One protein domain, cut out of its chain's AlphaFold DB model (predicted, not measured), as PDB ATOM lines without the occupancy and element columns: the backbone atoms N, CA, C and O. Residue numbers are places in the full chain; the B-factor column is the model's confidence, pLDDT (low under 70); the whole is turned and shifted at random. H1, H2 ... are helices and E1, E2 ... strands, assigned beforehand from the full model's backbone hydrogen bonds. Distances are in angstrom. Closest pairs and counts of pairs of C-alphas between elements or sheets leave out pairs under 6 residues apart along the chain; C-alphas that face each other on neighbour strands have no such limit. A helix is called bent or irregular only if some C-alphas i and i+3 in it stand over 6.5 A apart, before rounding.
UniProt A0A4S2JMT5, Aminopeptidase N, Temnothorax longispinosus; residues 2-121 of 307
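Overview. This is residues 2 to 121 of the 307 residues of the protein "Aminopeptidase N" of Temnothorax longispinosus (UniProt A0A4S2JMT5). A strongly twisted four-stranded sheet makes one wall, and two short strand pairs, E3 with E5 and E4 with E7, cover one of its faces, E5 coming in beside E6 and E7 beside E8, as in a loose, flattened, incompletely closed barrel. H1 and H2 lie away from the sheet toward one end of the long axis, while H3 lies beside E1, E8 and E7. The printed part has 120 residues, with three named helices and eight named strands in the order H1 H2 E1 E2 E3 E4 E5 E6 E7 E8 H3; the class is mixed, helices and strands. The large sheet, in the order E6, E2, E1, E8, is mixed, and the two small sheets are antiparallel. The whole is compact, with a radius of gyration of the C-alphas of 14.9 A and spans of 41 by 31 by 25 A.

Along the chain. H1, residues 2 to 7, begins at C-alpha 2 (12.377, -40.501, 35.289). H2, residues 16 to 25, is 14.4 A long and irregular, but only just: C-alphas 19 and 22 are 6.6 A apart. E1, residues 31 to 39, is 24.6 A long and begins at C-alpha 31 (18.869, -32.850, 54.795); E2, residues 42 to 50, is 25.2 A long. E3 holds residues 58 to 60, E4 62 to 64 and E5 76 to 78. E6, residues 84 to 89, is 16.5 A long. E7 holds residues 99 to 101 and E8 residues 110 to 113. H3, residues 115 to 121, ends at C-alpha 121 (31.733, -22.070, 47.926).

Arrangement. E1 and E2 form a hairpin, antiparallel at 157 degrees, with N 35 and O 46 at 2.9 A. E6 is antiparallel to E2 at 163 degrees, with N 47 and O 85 at 2.9 A. E8 is parallel to E1 at 26 degrees, with N 34 and O 112 at 2.8 A. E3 runs on into E4 at 20 degrees. E3 and E5 are antiparallel, with N 60 and O 76 at 2.8 A; E4 and E7 are antiparallel, with N 63 and O 100 at 2.9 A. The closest C-alphas of E5 and E6, Leu 78 and Leu 85, are 6.7 A apart, and those of E7 and E8, Phe 101 and Val 111, 6.9 A. H3 is on the large sheet, at the sheet's level with a height of 1.9 A; its closest C-alpha pair with E1 is Ser 117 and Gln 36, 6.6 A. H1 and H2 are apart and not on that sheet. In H3 every O i to N i+4 pair is within hydrogen-bond range, in H1 1 of 2 and in H2 4 of 6.

Size, cuts and confidence. The two C-alphas farthest apart, those of Lys 25 and Ala 91, are 43.3 A apart. The printed part has no cut. The link from E4 to E5, 11 residues, is long. Mean pLDDT of the printed part is 79.3; 24 residues are under 70, among them residues 2 to 14 and 50 to 55.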
ATOM      1  N   GLN A   2      12.475 -39.806  36.591       39.34
ATOM      2  CA  GLN A   2      12.377 -40.501  35.289       39.34
ATOM      3  C   GLN A   2      13.580 -40.259  34.351       39.34
ATOM      4  O   GLN A   2      14.026 -41.178  33.677       39.34
ATOM      5  N   ALA A   3      14.146 -39.047  34.333       44.19
ATOM      6  CA  ALA A   3      15.318 -38.739  33.504       44.19
ATOM      7  C   ALA A   3      16.580 -39.501  33.958       44.19
ATOM      8  O   ALA A   3      17.250 -40.121  33.144       44.19
ATOM      9  N   ALA A   4      16.825 -39.566  35.272       45.59
ATOM     10  CA  ALA A   4      17.909 -40.363  35.854       45.59
ATOM     11  C   ALA A   4      17.737 -41.879  35.618       45.59
ATOM     12  O   ALA A   4      18.720 -42.609  35.572       45.59
ATOM     13  N   HIS A   5      16.497 -42.354  35.456       48.53
ATOM     14  CA  HIS A   5      16.186 -43.751  35.136       48.53
ATOM     15  C   HIS A   5      16.533 -44.115  33.684       48.53
ATOM     16  O   HIS A   5      16.964 -45.231  33.427       48.53
ATOM     17  N   ASN A   6      16.347 -43.195  32.736       46.66
ATOM     18  CA  ASN A   6      16.505 -43.509  31.314       46.66
ATOM     19  C   ASN A   6      17.973 -43.541  30.849       46.66
ATOM     20  O   ASN A   6      18.263 -44.190  29.850       46.66
ATOM     21  N   GLU A   7      18.885 -42.872  31.560       50.44
ATOM     22  CA  GLU A   7      20.313 -42.802  31.194       50.44
ATOM     23  C   GLU A   7      21.222 -43.681  32.061       50.44
ATOM     24  O   GLU A   7      22.359 -43.969  31.686       50.44
ATOM     25  N   ALA A   8      20.734 -44.159  33.207       41.06
ATOM     26  CA  ALA A   8      21.465 -45.132  33.993       41.06
ATOM     27  C   ALA A   8      21.304 -46.513  33.332       41.06
ATOM     28  O   ALA A   8      20.218 -47.092  33.342       41.06
ATOM     29  N   VAL A   9      22.389 -47.058  32.768       42.25
ATOM     30  CA  VAL A   9      22.496 -48.476  32.382       42.25
ATOM     31  C   VAL A   9      22.408 -49.311  33.661       42.25
ATOM     32  O   VAL A   9      23.414 -49.725  34.229       42.25
ATOM     33  N   VAL A  10      21.196 -49.489  34.179       46.84
ATOM     34  CA  VAL A  10      20.941 -50.252  35.395       46.84
ATOM     35  C   VAL A  10      20.028 -51.403  35.040       46.84
ATOM     36  O   VAL A  10      18.812 -51.286  34.914       46.84
ATOM     37  N   THR A  11      20.661 -52.555  34.877       43.38
ATOM     38  CA  THR A  11      20.024 -53.862  34.837       43.38
ATOM     39  C   THR A  11      19.414 -54.160  36.209       43.38
ATOM     40  O   THR A  11      20.064 -54.747  37.070       43.38
ATOM     41  N   GLY A  12      18.176 -53.723  36.442       52.59
ATOM     42  CA  GLY A  12      17.421 -54.055  37.648       52.59
ATOM     43  C   GLY A  12      15.988 -53.531  37.596       52.59
ATOM     44  O   GLY A  12      15.760 -52.373  37.261       52.59
ATOM     45  N   GLN A  13      15.010 -54.379  37.930       53.19
ATOM     46  CA  GLN A  13      13.628 -53.944  38.151       53.19
ATOM     47  C   GLN A  13      13.584 -53.022  39.378       53.19
ATOM     48  O   GLN A  13      13.693 -53.483  40.513       53.19
ATOM     49  N   PHE A  14      13.420 -51.718  39.160       64.19
ATOM     50  CA  PHE A  14      13.182 -50.769  40.244       64.19
ATOM     51  C   PHE A  14      11.709 -50.767  40.649       64.19
ATOM     52  O   PHE A  14      10.816 -50.577  39.821       64.19
ATOM     53  N   ASN A  15      11.444 -50.913  41.948       76.19
ATOM     54  CA  ASN A  15      10.118 -50.684  42.508       76.19
ATOM     55  C   ASN A  15       9.885 -49.173  42.675       76.19
ATOM     56  O   ASN A  15      10.151 -48.606  43.736       76.19
ATOM     57  N   ILE A  16       9.383 -48.526  41.617       80.62
ATOM     58  CA  ILE A  16       9.060 -47.088  41.606       80.62
ATOM     59  C   ILE A  16       8.106 -46.732  42.751       80.62
ATOM     60  O   ILE A  16       8.298 -45.713  43.415       80.62
ATOM     61  N   THR A  17       7.112 -47.584  43.025       82.31
ATOM     62  CA  THR A  17       6.169 -47.381  44.131       82.31
ATOM     63  C   THR A  17       6.913 -47.302  45.461       82.31
ATOM     64  O   THR A  17       6.739 -46.331  46.190       82.31
ATOM     65  N   GLY A  18       7.827 -48.239  45.723       79.06
ATOM     66  CA  GLY A  18       8.663 -48.226  46.926       79.06
ATOM     67  C   GLY A  18       9.597 -47.012  47.028       79.06
ATOM     68  O   GLY A  18       9.937 -46.598  48.132       79.06
ATOM     69  N   MET A  19       9.986 -46.408  45.901       78.75
ATOM     70  CA  MET A  19      10.795 -45.186  45.894       78.75
ATOM     71  C   MET A  19       9.972 -43.935  46.196       78.75
ATOM     72  O   MET A  19      10.445 -43.086  46.942       78.75
ATOM     73  N   ILE A  20       8.778 -43.799  45.609       83.62
ATOM     74  CA  ILE A  20       7.951 -42.582  45.680       83.62
ATOM     75  C   ILE A  20       7.105 -42.537  46.956       83.62
ATOM     76  O   ILE A  20       6.926 -41.469  47.539       83.62
ATOM     77  N   GLU A  21       6.588 -43.678  47.404       85.88
ATOM     78  CA  GLU A  21       5.661 -43.765  48.536       85.88
ATOM     79  C   GLU A  21       6.201 -43.114  49.831       85.88
ATOM     80  O   GLU A  21       5.453 -42.343  50.445       85.88
ATOM     81  N   PRO A  22       7.489 -43.278  50.209       82.94
ATOM     82  CA  PRO A  22       8.079 -42.559  51.339       82.94
ATOM     83  C   PRO A  22       8.068 -41.030  51.197       82.94
ATOM     84  O   PRO A  22       7.931 -40.329  52.195       82.94
ATOM     85  N   TRP A  23       8.194 -40.492  49.977       83.50
ATOM     86  CA  TRP A  23       8.171 -39.043  49.732       83.50
ATOM     87  C   TRP A  23       6.771 -38.440  49.859       83.50
ATOM     88  O   TRP A  23       6.650 -37.261  50.175       83.50
ATOM     89  N   ILE A  24       5.725 -39.233  49.610       85.62
ATOM     90  CA  ILE A  24       4.328 -38.783  49.694       85.62
ATOM     91  C   ILE A  24       3.798 -38.913  51.123       85.62
ATOM     92  O   ILE A  24       3.097 -38.028  51.608       85.62
ATOM     93  N   LYS A  25       4.087 -40.035  51.789       83.19
ATOM     94  CA  LYS A  25       3.472 -40.366  53.082       83.19
ATOM     95  C   LYS A  25       4.119 -39.670  54.272       83.19
ATOM     96  O   LYS A  25       3.486 -39.556  55.319       83.19
ATOM     97  N   GLN A  26       5.375 -39.258  54.150       75.44
ATOM     98  CA  GLN A  26       6.136 -38.775  55.291       75.44
ATOM     99  C   GLN A  26       6.207 -37.252  55.327       75.44
ATOM    100  O   GLN A  26       6.436 -36.584  54.319       75.44
ATOM    101  N   TYR A  27       6.096 -36.712  56.535       70.75
ATOM    102  CA  TYR A  27       6.331 -35.300  56.791       70.75
ATOM    103  C   TYR A  27       7.834 -34.977  56.730       70.75
ATOM    104  O   TYR A  27       8.684 -35.821  57.022       70.75
ATOM    105  N   HIS A  28       8.143 -33.726  56.379       77.94
ATOM    106  CA  HIS A  28       9.493 -33.145  56.290       77.94
ATOM    107  C   HIS A  28      10.367 -33.669  55.140       77.94
ATOM    108  O   HIS A  28      10.256 -34.814  54.714       77.94
ATOM    109  N   TYR A  29      11.268 -32.826  54.636       81.62
ATOM    110  CA  TYR A  29      12.271 -33.182  53.628       81.62
ATOM    111  C   TYR A  29      13.574 -33.668  54.294       81.62
ATOM    112  O   TYR A  29      13.855 -33.284  55.432       81.62
ATOM    113  N   PRO A  30      14.392 -34.488  53.610       86.62
ATOM    114  CA  PRO A  30      15.694 -34.876  54.127       86.62
ATOM    115  C   PRO A  30      16.708 -33.734  53.991       86.62
ATOM    116  O   PRO A  30      16.614 -32.889  53.098       86.62
ATOM    117  N   VAL A  31      17.703 -33.735  54.879       89.38
ATOM    118  CA  VAL A  31      18.869 -32.850  54.795       89.38
ATOM    119  C   VAL A  31      20.098 -33.695  54.519       89.38
ATOM    120  O   VAL A  31      20.410 -34.604  55.287       89.38
ATOM    121  N   LEU A  32      20.780 -33.359  53.434       90.56
ATOM    122  CA  LEU A  32      22.035 -33.953  53.025       90.56
ATOM    123  C   LEU A  32      23.188 -33.197  53.693       90.56
ATOM    124  O   LEU A  32      23.400 -32.033  53.381       90.56
ATOM    125  N   ASN A  33      23.909 -33.825  54.616       92.19
ATOM    126  CA  ASN A  33      25.051 -33.216  55.299       92.19
ATOM    127  C   ASN A  33      26.336 -33.651  54.612       92.19
ATOM    128  O   ASN A  33      26.596 -34.845  54.504       92.19
ATOM    129  N   VAL A  34      27.116 -32.686  54.153       92.56
ATOM    130  CA  VAL A  34      28.317 -32.876  53.351       92.56
ATOM    131  C   VAL A  34      29.517 -32.465  54.190       92.56
ATOM    132  O   VAL A  34      29.612 -31.319  54.622       92.56
ATOM    133  N   MET A  35      30.433 -33.402  54.416       90.69
ATOM    134  CA  MET A  35      31.704 -33.152  55.091       90.69
ATOM    135  C   MET A  35      32.850 -33.479  54.148       90.69
ATOM    136  O   MET A  35      32.968 -34.623  53.709       90.69
ATOM    137  N   GLN A  36      33.701 -32.495  53.864       87.62
ATOM    138  CA  GLN A  36      34.877 -32.665  53.011       87.62
ATOM    139  C   GLN A  36      36.161 -32.638  53.847       87.62
ATOM    140  O   GLN A  36      36.467 -31.643  54.507       87.62
ATOM    141  N   TYR A  37      36.961 -33.700  53.773       82.69
ATOM    142  CA  TYR A  37      38.253 -33.792  54.455       82.69
ATOM    143  C   TYR A  37      39.301 -34.493  53.587       82.69
ATOM    144  O   TYR A  37      38.979 -35.193  52.633       82.69
ATOM    145  N   SER A  38      40.574 -34.258  53.899       78.25
ATOM    146  CA  SER A  38      41.704 -34.870  53.201       78.25
ATOM    147  C   SER A  38      42.206 -36.068  53.999       78.25
ATOM    148  O   SER A  38      42.592 -35.906  55.155       78.25
ATOM    149  N   GLU A  39      42.261 -37.240  53.374       76.00
ATOM    150  CA  GLU A  39      42.812 -38.467  53.951       76.00
ATOM    151  C   GLU A  39      43.766 -39.115  52.938       76.00
ATOM    152  O   GLU A  39      43.384 -39.370  51.800       76.00
ATOM    153  N   TYR A  40      45.032 -39.337  53.311       70.62
ATOM    154  CA  TYR A  40      46.058 -39.932  52.432       70.62
ATOM    155  C   TYR A  40      46.124 -39.318  51.013       70.62
ATOM    156  O   TYR A  40      46.148 -40.043  50.020       70.62
ATOM    157  N   TYR A  41      46.142 -37.982  50.908       62.62
ATOM    158  CA  TYR A  41      46.138 -37.229  49.633       62.62
ATOM    159  C   TYR A  41      44.888 -37.423  48.757       62.62
ATOM    160  O   TYR A  41      44.864 -36.986  47.610       62.62
ATOM    161  N   THR A  42      43.847 -38.056  49.294       61.84
ATOM    162  CA  THR A  42      42.540 -38.212  48.658       61.84
ATOM    163  C   THR A  42      41.556 -37.300  49.369       61.84
ATOM    164  O   THR A  42      41.508 -37.271  50.603       61.84
ATOM    165  N   ILE A  43      40.750 -36.555  48.618       69.38
ATOM    166  CA  ILE A  43      39.641 -35.832  49.235       69.38
ATOM    167  C   ILE A  43      38.453 -36.772  49.365       69.38
ATOM    168  O   ILE A  43      37.984 -37.343  48.378       69.38
ATOM    169  N   LEU A  44      37.990 -36.920  50.602       74.44
ATOM    170  CA  LEU A  44      36.808 -37.678  50.956       74.44
ATOM    171  C   LEU A  44      35.653 -36.729  51.222       74.44
ATOM    172  O   LEU A  44      35.778 -35.766  51.981       74.44
ATOM    173  N   VAL A  45      34.524 -37.030  50.594       74.25
ATOM    174  CA  VAL A  45      33.267 -36.337  50.848       74.25
ATOM    175  C   VAL A  45      32.284 -37.332  51.430       74.25
ATOM    176  O   VAL A  45      31.858 -38.261  50.741       74.25
ATOM    177  N   ASN A  46      31.936 -37.123  52.698       77.44
ATOM    178  CA  ASN A  46      30.920 -37.897  53.392       77.44
ATOM    179  C   ASN A  46      29.594 -37.167  53.313       77.44
ATOM    180  O   ASN A  46      29.486 -35.999  53.676       77.44
ATOM    181  N   VAL A  47      28.592 -37.890  52.849       71.81
ATOM    182  CA  VAL A  47      27.253 -37.382  52.620       71.81
ATOM    183  C   VAL A  47      26.307 -38.160  53.514       71.81
ATOM    184  O   VAL A  47      26.150 -39.345  53.266       71.81
ATOM    185  N   SER A  48      25.700 -37.550  54.535       74.38
ATOM    186  CA  SER A  48      24.829 -38.242  55.499       74.38
ATOM    187  C   SER A  48      23.450 -37.600  55.646       74.38
ATOM    188  O   SER A  48      23.283 -36.388  55.494       74.38
ATOM    189  N   ILE A  49      22.442 -38.405  55.984       71.38
ATOM    190  CA  ILE A  49      21.091 -37.916  56.288       71.38
ATOM    191  C   ILE A  49      20.864 -37.966  57.797       71.38
ATOM    192  O   ILE A  49      21.014 -39.017  58.419       71.38
ATOM    193  N   HIS A  50      20.457 -36.841  58.385       64.50
ATOM    194  CA  HIS A  50      20.002 -36.790  59.775       64.50
ATOM    195  C   HIS A  50      18.471 -36.724  59.846       64.50
ATOM    196  O   HIS A  50      17.838 -36.019  59.060       64.50
ATOM    197  N   ASN A  51      17.892 -37.406  60.840       54.75
ATOM    198  CA  ASN A  51      16.473 -37.336  61.215       54.75
ATOM    199  C   ASN A  51      15.463 -37.749  60.130       54.75
ATOM    200  O   ASN A  51      14.408 -37.132  60.004       54.75
ATOM    201  N   THR A  52      15.730 -38.820  59.385       57.59
ATOM    202  CA  THR A  52      14.674 -39.515  58.632       57.59
ATOM    203  C   THR A  52      14.350 -40.825  59.344       57.59
ATOM    204  O   THR A  52      15.184 -41.731  59.304       57.59
ATOM    205  N   PRO A  53      13.182 -40.941  60.010       54.09
ATOM    206  CA  PRO A  53      12.768 -42.164  60.706       54.09
ATOM    207  C   PRO A  53      12.749 -43.398  59.797       54.09
ATOM    208  O   PRO A  53      12.847 -44.523  60.275       54.09
ATOM    209  N   GLU A  54      12.637 -43.187  58.484       60.31
ATOM    210  CA  GLU A  54      12.399 -44.232  57.503       60.31
ATOM    211  C   GLU A  54      13.173 -43.997  56.196       60.31
ATOM    212  O   GLU A  54      13.461 -42.880  55.763       60.31
ATOM    213  N   ALA A  55      13.469 -45.129  55.572       66.81
ATOM    214  CA  ALA A  55      14.213 -45.389  54.356       66.81
ATOM    215  C   ALA A  55      13.723 -44.623  53.093       66.81
ATOM    216  O   ALA A  55      12.962 -45.173  52.298       66.81
ATOM    217  N   ARG A  56      14.209 -43.395  52.833       77.38
ATOM    218  CA  ARG A  56      14.008 -42.709  51.534       77.38
ATOM    219  C   ARG A  56      15.145 -42.969  50.558       77.38
ATOM    220  O   ARG A  56      16.315 -42.876  50.911       77.38
ATOM    221  N   TRP A  57      14.778 -43.211  49.305       82.00
ATOM    222  CA  TRP A  57      15.716 -43.274  48.190       82.00
ATOM    223  C   TRP A  57      16.002 -41.850  47.720       82.00
ATOM    224  O   TRP A  57      15.095 -41.178  47.223       82.00
ATOM    225  N   ILE A  58      17.239 -41.384  47.894       84.56
ATOM    226  CA  ILE A  58      17.631 -40.017  47.533       84.56
ATOM    227  C   ILE A  58      18.540 -40.050  46.304       84.56
ATOM    228  O   ILE A  58      19.660 -40.556  46.397       84.56
ATOM    229  N   PRO A  59      18.095 -39.523  45.148       86.75
ATOM    230  CA  PRO A  59      18.969 -39.339  44.001       86.75
ATOM    231  C   PRO A  59      19.908 -38.162  44.277       86.75
ATOM    232  O   PRO A  59      19.469 -37.018  44.334       86.75
ATOM    233  N   VAL A  60      21.190 -38.453  44.466       88.56
ATOM    234  CA  VAL A  60      22.236 -37.488  44.803       88.56
ATOM    235  C   VAL A  60      23.039 -37.156  43.548       88.56
ATOM    236  O   VAL A  60      23.861 -37.952  43.093       88.56
ATOM    237  N   THR A  61      22.817 -35.969  42.989       92.81
ATOM    238  CA  THR A  61      23.644 -35.389  41.917       92.81
ATOM    239  C   THR A  61      24.687 -34.443  42.506       92.81
ATOM    240  O   THR A  61      24.441 -33.832  43.550       92.81
ATOM    241  N   TYR A  62      25.847 -34.324  41.859       93.31
ATOM    242  CA  TYR A  62      26.917 -33.426  42.287       93.31
ATOM    243  C   TYR A  62      27.802 -33.000  41.117       93.31
ATOM    244  O   TYR A  62      27.878 -33.694  40.106       93.31
ATOM    245  N   THR A  63      28.491 -31.881  41.289       93.38
ATOM    246  CA  THR A  63      29.576 -31.418  40.418       93.38
ATOM    247  C   THR A  63      30.680 -30.804  41.272       93.38
ATOM    248  O   THR A  63      30.450 -30.425  42.425       93.38
ATOM    249  N   THR A  64      31.891 -30.769  40.736       93.25
ATOM    250  CA  THR A  64      33.109 -30.343  41.419       93.25
ATOM    251  C   THR A  64      33.746 -29.181  40.668       93.25
ATOM    252  O   THR A  64      33.596 -29.068  39.455       93.25
ATOM    253  N   GLN A  65      34.498 -28.335  41.369       93.88
ATOM    254  CA  GLN A  65      35.197 -27.202  40.753       93.88
ATOM    255  C   GLN A  65      36.110 -27.564  39.555       93.88
ATOM    256  O   GLN A  65      36.100 -26.814  38.585       93.88
ATOM    257  N   PRO A  66      36.894 -28.663  39.553       92.25
ATOM    258  CA  PRO A  66      37.708 -29.024  38.385       92.25
ATOM    259  C   PRO A  66      36.930 -29.688  37.236       92.25
ATOM    260  O   PRO A  66      37.478 -29.810  36.145       92.25
ATOM    261  N   ASP A  67      35.692 -30.142  37.461       91.31
ATOM    262  CA  ASP A  67      34.850 -30.812  36.456       91.31
ATOM    263  C   ASP A  67      33.407 -30.291  36.553       91.31
ATOM    264  O   ASP A  67      32.478 -30.946  37.054       91.31
ATOM    265  N   ILE A  68      33.252 -29.029  36.147       93.62
ATOM    266  CA  ILE A  68      31.996 -28.290  36.260       93.62
ATOM    267  C   ILE A  68      31.013 -28.793  35.205       93.62
ATOM    268  O   ILE A  68      31.154 -28.538  34.010       93.62
ATOM    269  N   ASN A  69      29.961 -29.467  35.664       94.38
ATOM    270  CA  ASN A  69      28.874 -29.947  34.826       94.38
ATOM    271  C   ASN A  69      27.542 -29.941  35.585       94.38
ATOM    272  O   ASN A  69      27.113 -30.937  36.178       94.38
ATOM    273  N   PHE A  70      26.840 -28.812  35.490       94.81
ATOM    274  CA  PHE A  70      25.501 -28.626  36.050       94.81
ATOM    275  C   PHE A  70      24.369 -29.186  35.176       94.81
ATOM    276  O   PHE A  70      23.208 -28.916  35.462       94.81
ATOM    277  N   ASN A  71      24.663 -29.971  34.138       92.25
ATOM    278  CA  ASN A  71      23.650 -30.661  33.329       92.25
ATOM    279  C   ASN A  71      23.585 -32.165  33.631       92.25
ATOM    280  O   ASN A  71      22.836 -32.897  32.989       92.25
ATOM    281  N   THR A  72      24.358 -32.638  34.612       81.50
ATOM    282  CA  THR A  72      24.412 -34.055  34.973       81.50
ATOM    283  C   THR A  72      23.088 -34.519  35.582       81.50
ATOM    284  O   THR A  72      22.728 -34.143  36.699       81.50
ATOM    285  N   LEU A  73      22.382 -35.387  34.854       71.50
ATOM    286  CA  LEU A  73      21.134 -36.023  35.294       71.50
ATOM    287  C   LEU A  73      21.375 -37.342  36.043       71.50
ATOM    288  O   LEU A  73      20.503 -37.810  36.780       71.50
ATOM    289  N   VAL A  74      22.562 -37.931  35.873       68.00
ATOM    290  CA  VAL A  74      22.958 -39.197  36.494       68.00
ATOM    291  C   VAL A  74      23.651 -38.921  37.827       68.00
ATOM    292  O   VAL A  74      24.803 -38.501  37.888       68.00
ATOM    293  N   GLY A  75      22.925 -39.154  38.916       73.50
ATOM    294  CA  GLY A  75      23.453 -39.105  40.279       73.50
ATOM    295  C   GLY A  75      23.722 -40.494  40.859       73.50
ATOM    296  O   GLY A  75      23.320 -41.513  40.298       73.50
ATOM    297  N   ARG A  76      24.346 -40.545  42.039       82.69
ATOM    298  CA  ARG A  76      24.352 -41.759  42.868       82.69
ATOM    299  C   ARG A  76      23.043 -41.855  43.633       82.69
ATOM    300  O   ARG A  76      22.521 -40.852  44.108       82.69
ATOM    301  N   LEU A  77      22.517 -43.060  43.787       80.88
ATOM    302  CA  LEU A  77      21.304 -43.278  44.565       80.88
ATOM    303  C   LEU A  77      21.694 -43.666  45.988       80.88
ATOM    304  O   LEU A  77      22.279 -44.725  46.200       80.88
ATOM    305  N   LEU A  78      21.383 -42.808  46.957       80.88
ATOM    306  CA  LEU A  78      21.483 -43.169  48.363       80.88
ATOM    307  C   LEU A  78      20.257 -44.023  48.698       80.88
ATOM    308  O   LEU A  78      19.120 -43.541  48.685       80.88
ATOM    309  N   GLN A  79      20.512 -45.316  48.895       78.00
ATOM    310  CA  GLN A  79      19.500 -46.345  49.092       78.00
ATOM    311  C   GLN A  79      19.535 -46.854  50.537       78.00
ATOM    312  O   GLN A  79      20.582 -47.285  51.014       78.00
ATOM    313  N   PRO A  80      18.395 -46.890  51.227       73.81
ATOM    314  CA  PRO A  80      18.292 -47.519  52.535       73.81
ATOM    315  C   PRO A  80      18.689 -49.009  52.506       73.81
ATOM    316  O   PRO A  80      18.428 -49.677  51.506       73.81
ATOM    317  N   PRO A  81      19.275 -49.562  53.587       71.56
ATOM    318  CA  PRO A  81      19.529 -48.937  54.890       71.56
ATOM    319  C   PRO A  81      20.785 -48.049  54.924       71.56
ATOM    320  O   PRO A  81      21.145 -47.548  55.988       71.56
ATOM    321  N   VAL A  82      21.467 -47.855  53.791       71.31
ATOM    322  CA  VAL A  82      22.667 -47.019  53.720       71.31
ATOM    323  C   VAL A  82      22.269 -45.557  53.913       71.31
ATOM    324  O   VAL A  82      21.511 -44.990  53.131       71.31
ATOM    325  N   SER A  83      22.786 -44.948  54.977       74.56
ATOM    326  CA  SER A  83      22.532 -43.550  55.335       74.56
ATOM    327  C   SER A  83      23.647 -42.602  54.902       74.56
ATOM    328  O   SER A  83      23.556 -41.404  55.183       74.56
ATOM    329  N   TYR A  84      24.688 -43.124  54.240       81.56
ATOM    330  CA  TYR A  84      25.816 -42.327  53.789       81.56
ATOM    331  C   TYR A  84      26.366 -42.715  52.413       81.56
ATOM    332  O   TYR A  84      26.341 -43.875  52.016       81.56
ATOM    333  N   LEU A  85      26.907 -41.738  51.689       82.44
ATOM    334  CA  LEU A  85      27.741 -41.966  50.509       82.44
ATOM    335  C   LEU A  85      29.131 -41.387  50.761       82.44
ATOM    336  O   LEU A  85      29.255 -40.304  51.333       82.44
ATOM    337  N   GLN A  86      30.155 -42.102  50.303       84.81
ATOM    338  CA  GLN A  86      31.535 -41.636  50.304       84.81
ATOM    339  C   GLN A  86      32.015 -41.474  48.861       84.81
ATOM    340  O   GLN A  86      31.845 -42.366  48.020       84.81
ATOM    341  N   PHE A  87      32.609 -40.321  48.582       83.25
ATOM    342  CA  PHE A  87      33.225 -40.000  47.299       83.25
ATOM    343  C   PHE A  87      34.719 -39.797  47.523       83.25
ATOM    344  O   PHE A  87      35.094 -39.066  48.436       83.25
ATOM    345  N   GLY A  88      35.548 -40.464  46.721       81.31
ATOM    346  CA  GLY A  88      36.995 -40.275  46.712       81.31
ATOM    347  C   GLY A  88      37.416 -39.585  45.423       81.31
ATOM    348  O   GLY A  88      37.091 -40.074  44.340       81.31
ATOM    349  N   PHE A  89      38.124 -38.465  45.546       81.69
ATOM    350  CA  PHE A  89      38.638 -37.699  44.412       81.69
ATOM    351  C   PHE A  89      40.168 -37.782  44.347       81.69
ATOM    352  O   PHE A  89      40.839 -37.756  45.378       81.69
ATOM    353  N   ASN A  90      40.705 -37.937  43.131       74.06
ATOM    354  CA  ASN A  90      42.133 -38.141  42.867       74.06
ATOM    355  C   ASN A  90      42.905 -36.808  42.742       74.06
ATOM    356  O   ASN A  90      42.379 -35.743  43.050       74.06
ATOM    357  N   ALA A  91      44.153 -36.882  42.258       64.06
ATOM    358  CA  ALA A  91      45.144 -35.801  42.261       64.06
ATOM    359  C   ALA A  91      44.715 -34.453  41.645       64.06
ATOM    360  O   ALA A  91      45.335 -33.442  41.961       64.06
ATOM    361  N   ASN A  92      43.682 -34.409  40.795       73.88
ATOM    362  CA  ASN A  92      43.215 -33.158  40.185       73.88
ATOM    363  C   ASN A  92      42.222 -32.376  41.059       73.88
ATOM    364  O   ASN A  92      41.876 -31.254  40.704       73.88
ATOM    365  N   TYR A  93      41.747 -32.956  42.163       80.31
ATOM    366  CA  TYR A  93      40.806 -32.312  43.076       80.31
ATOM    367  C   TYR A  93      41.543 -31.826  44.328       80.31
ATOM    368  O   TYR A  93      41.994 -32.611  45.166       80.31
ATOM    369  N   SER A  94      41.688 -30.510  44.430       84.38
ATOM    370  CA  SER A  94      42.384 -29.828  45.512       84.38
ATOM    371  C   SER A  94      41.564 -29.817  46.803       84.38
ATOM    372  O   SER A  94      40.334 -29.804  46.811       84.38
ATOM    373  N   ALA A  95      42.261 -29.719  47.936       80.69
ATOM    374  CA  ALA A  95      41.632 -29.461  49.226       80.69
ATOM    375  C   ALA A  95      40.957 -28.079  49.303       80.69
ATOM    376  O   ALA A  95      40.241 -27.835  50.269       80.69
ATOM    377  N   ASP A  96      41.174 -27.183  48.340       85.81
ATOM    378  CA  ASP A  96      40.485 -25.891  48.242       85.81
ATOM    379  C   ASP A  96      39.312 -25.890  47.257       85.81
ATOM    380  O   ASP A  96      38.532 -24.937  47.258       85.81
ATOM    381  N   ASP A  97      39.135 -26.963  46.484       91.56
ATOM    382  CA  ASP A  97      38.042 -27.071  45.523       91.56
ATOM    383  C   ASP A  97      36.706 -27.294  46.231       91.56
ATOM    384  O   ASP A  97      36.604 -28.040  47.220       91.56
ATOM    385  N   TRP A  98      35.666 -26.644  45.712       94.94
ATOM    386  CA  TRP A  98      34.297 -26.883  46.142       94.94
ATOM    387  C   TRP A  98      33.682 -28.103  45.445       94.94
ATOM    388  O   TRP A  98      34.027 -28.475  44.319       94.94
ATOM    389  N   ILE A  99      32.690 -28.676  46.122       94.19
ATOM    390  CA  ILE A  99      31.734 -29.641  45.583       94.19
ATOM    391  C   ILE A  99      30.326 -29.121  45.859       94.19
ATOM    392  O   ILE A  99      30.032 -28.676  46.967       94.19
ATOM    393  N   ILE A 100      29.455 -29.167  44.854       96.00
ATOM    394  CA  ILE A 100      28.059 -28.745  44.973       96.00
ATOM    395  C   ILE A 100      27.167 -29.937  44.657       96.00
ATOM    396  O   ILE A 100      27.293 -30.561  43.606       96.00
ATOM    397  N   PHE A 101      26.255 -30.238  45.576       95.44
ATOM    398  CA  PHE A 101      25.249 -31.285  45.433       95.44
ATOM    399  C   PHE A 101      23.884 -30.715  45.046       95.44
ATOM    400  O   PHE A 101      23.611 -29.532  45.241       95.44
ATOM    401  N   ASN A 102      23.000 -31.601  44.584       94.81
ATOM    402  CA  ASN A 102      21.655 -31.273  44.115       94.81
ATOM    403  C   ASN A 102      21.694 -30.319  42.915       94.81
ATOM    404  O   ASN A 102      21.191 -29.198  42.957       94.81
ATOM    405  N   ILE A 103      22.339 -30.761  41.835       96.25
ATOM    406  CA  ILE A 103      22.424 -30.007  40.581       96.25
ATOM    407  C   ILE A 103      21.027 -29.513  40.171       96.25
ATOM    408  O   ILE A 103      20.063 -30.280  40.143       96.25
ATOM    409  N   GLN A 104      20.942 -28.210  39.900       95.62
ATOM    410  CA  GLN A 104      19.738 -27.457  39.549       95.62
ATOM    411  C   GLN A 104      18.576 -27.565  40.553       95.62
ATOM    412  O   GLN A 104      17.439 -27.257  40.207       95.62
ATOM    413  N   GLN A 105      18.844 -27.989  41.792       93.44
ATOM    414  CA  GLN A 105      17.836 -28.187  42.834       93.44
ATOM    415  C   GLN A 105      16.702 -29.151  42.414       93.44
ATOM    416  O   GLN A 105      15.552 -29.008  42.826       93.44
ATOM    417  N   ILE A 106      17.010 -30.155  41.582       91.12
ATOM    418  CA  ILE A 106      16.019 -31.126  41.076       91.12
ATOM    419  C   ILE A 106      15.502 -32.041  42.200       91.12
ATOM    420  O   ILE A 106      14.361 -32.511  42.173       91.12
ATOM    421  N   GLY A 107      16.351 -32.344  43.178       89.38
ATOM    422  CA  GLY A 107      16.017 -33.158  44.334       89.38
ATOM    423  C   GLY A 107      15.263 -32.368  45.400       89.38
ATOM    424  O   GLY A 107      15.655 -31.260  45.765       89.38
ATOM    425  N   TYR A 108      14.212 -32.971  45.962       90.06
ATOM    426  CA  TYR A 108      13.410 -32.374  47.035       90.06
ATOM    427  C   TYR A 108      14.079 -32.530  48.412       90.06
ATOM    428  O   TYR A 108      13.562 -33.177  49.322       90.06
ATOM    429  N   TYR A 109      15.284 -31.986  48.554       90.62
ATOM    430  CA  TYR A 109      16.077 -32.029  49.778       90.62
ATOM    431  C   TYR A 109      17.006 -30.817  49.861       90.62
ATOM    432  O   TYR A 109      17.343 -30.210  48.845       90.62
ATOM    433  N   ARG A 110      17.423 -30.471  51.080       94.62
ATOM    434  CA  ARG A 110      18.394 -29.393  51.322       94.62
ATOM    435  C   ARG A 110      19.792 -29.958  51.494       94.62
ATOM    436  O   ARG A 110      19.929 -31.086  51.973       94.62
ATOM    437  N   VAL A 111      20.812 -29.174  51.168       95.94
ATOM    438  CA  VAL A 111      22.210 -29.575  51.338       95.94
ATOM    439  C   VAL A 111      22.897 -28.666  52.345       95.94
ATOM    440  O   VAL A 111      22.997 -27.461  52.142       95.94
ATOM    441  N   ASN A 112      23.374 -29.253  53.437       96.25
ATOM    442  CA  ASN A 112      24.189 -28.578  54.430       96.25
ATOM    443  C   ASN A 112      25.644 -29.004  54.272       96.25
ATOM    444  O   ASN A 112      25.927 -30.198  54.235       96.25
ATOM    445  N   TYR A 113      26.559 -28.049  54.235       96.19
ATOM    446  CA  TYR A 113      27.991 -28.313  54.176       96.19
ATOM    447  C   TYR A 113      28.636 -28.021  55.535       96.19
ATOM    448  O   TYR A 113      28.086 -27.279  56.350       96.19
ATOM    449  N   ASP A 114      29.801 -28.606  55.799       94.06
ATOM    450  CA  ASP A 114      30.649 -28.150  56.899       94.06
ATOM    451  C   ASP A 114      31.157 -26.716  56.649       94.06
ATOM    452  O   ASP A 114      31.217 -26.255  55.505       94.06
ATOM    453  N   ASP A 115      31.548 -26.012  57.713       94.94
ATOM    454  CA  ASP A 115      31.953 -24.601  57.642       94.94
ATOM    455  C   ASP A 115      33.050 -24.340  56.598       94.94
ATOM    456  O   ASP A 115      32.985 -23.351  55.868       94.94
ATOM    457  N   LYS A 116      34.040 -25.237  56.465       94.31
ATOM    458  CA  LYS A 116      35.128 -25.056  55.489       94.31
ATOM    459  C   LYS A 116      34.602 -25.174  54.067       94.31
ATOM    460  O   LYS A 116      34.987 -24.383  53.209       94.31
ATOM    461  N   SER A 117      33.730 -26.146  53.824       95.25
ATOM    462  CA  SER A 117      33.095 -26.357  52.525       95.25
ATOM    463  C   SER A 117      32.186 -25.187  52.135       95.25
ATOM    464  O   SER A 117      32.275 -24.711  51.003       95.25
ATOM    465  N   TRP A 118      31.403 -24.634  53.072       97.75
ATOM    466  CA  TRP A 118      30.656 -23.396  52.829       97.75
ATOM    467  C   TRP A 118      31.572 -22.226  52.460       97.75
ATOM    468  O   TRP A 118      31.303 -21.519  51.489       97.75
ATOM    469  N   THR A 119      32.678 -22.039  53.183       96.69
ATOM    470  CA  THR A 119      33.650 -20.979  52.880       96.69
ATOM    471  C   THR A 119      34.317 -21.172  51.511       96.69
ATOM    472  O   THR A 119      34.558 -20.187  50.817       96.69
ATOM    473  N   ARG A 120      34.591 -22.407  51.060       96.19
ATOM    474  CA  ARG A 120      35.097 -22.654  49.690       96.19
ATOM    475  C   ARG A 120      34.095 -22.194  48.629       96.19
ATOM    476  O   ARG A 120      34.477 -21.492  47.695       96.19
ATOM    477  N   ILE A 121      32.814 -22.525  48.812       98.31
ATOM    478  CA  ILE A 121      31.733 -22.070  47.926       98.31
ATOM    479  C   ILE A 121      31.654 -20.534  47.929       98.31
ATOM    480  O   ILE A 121      31.599 -19.923  46.863       98.31
TER     481      ILE A 121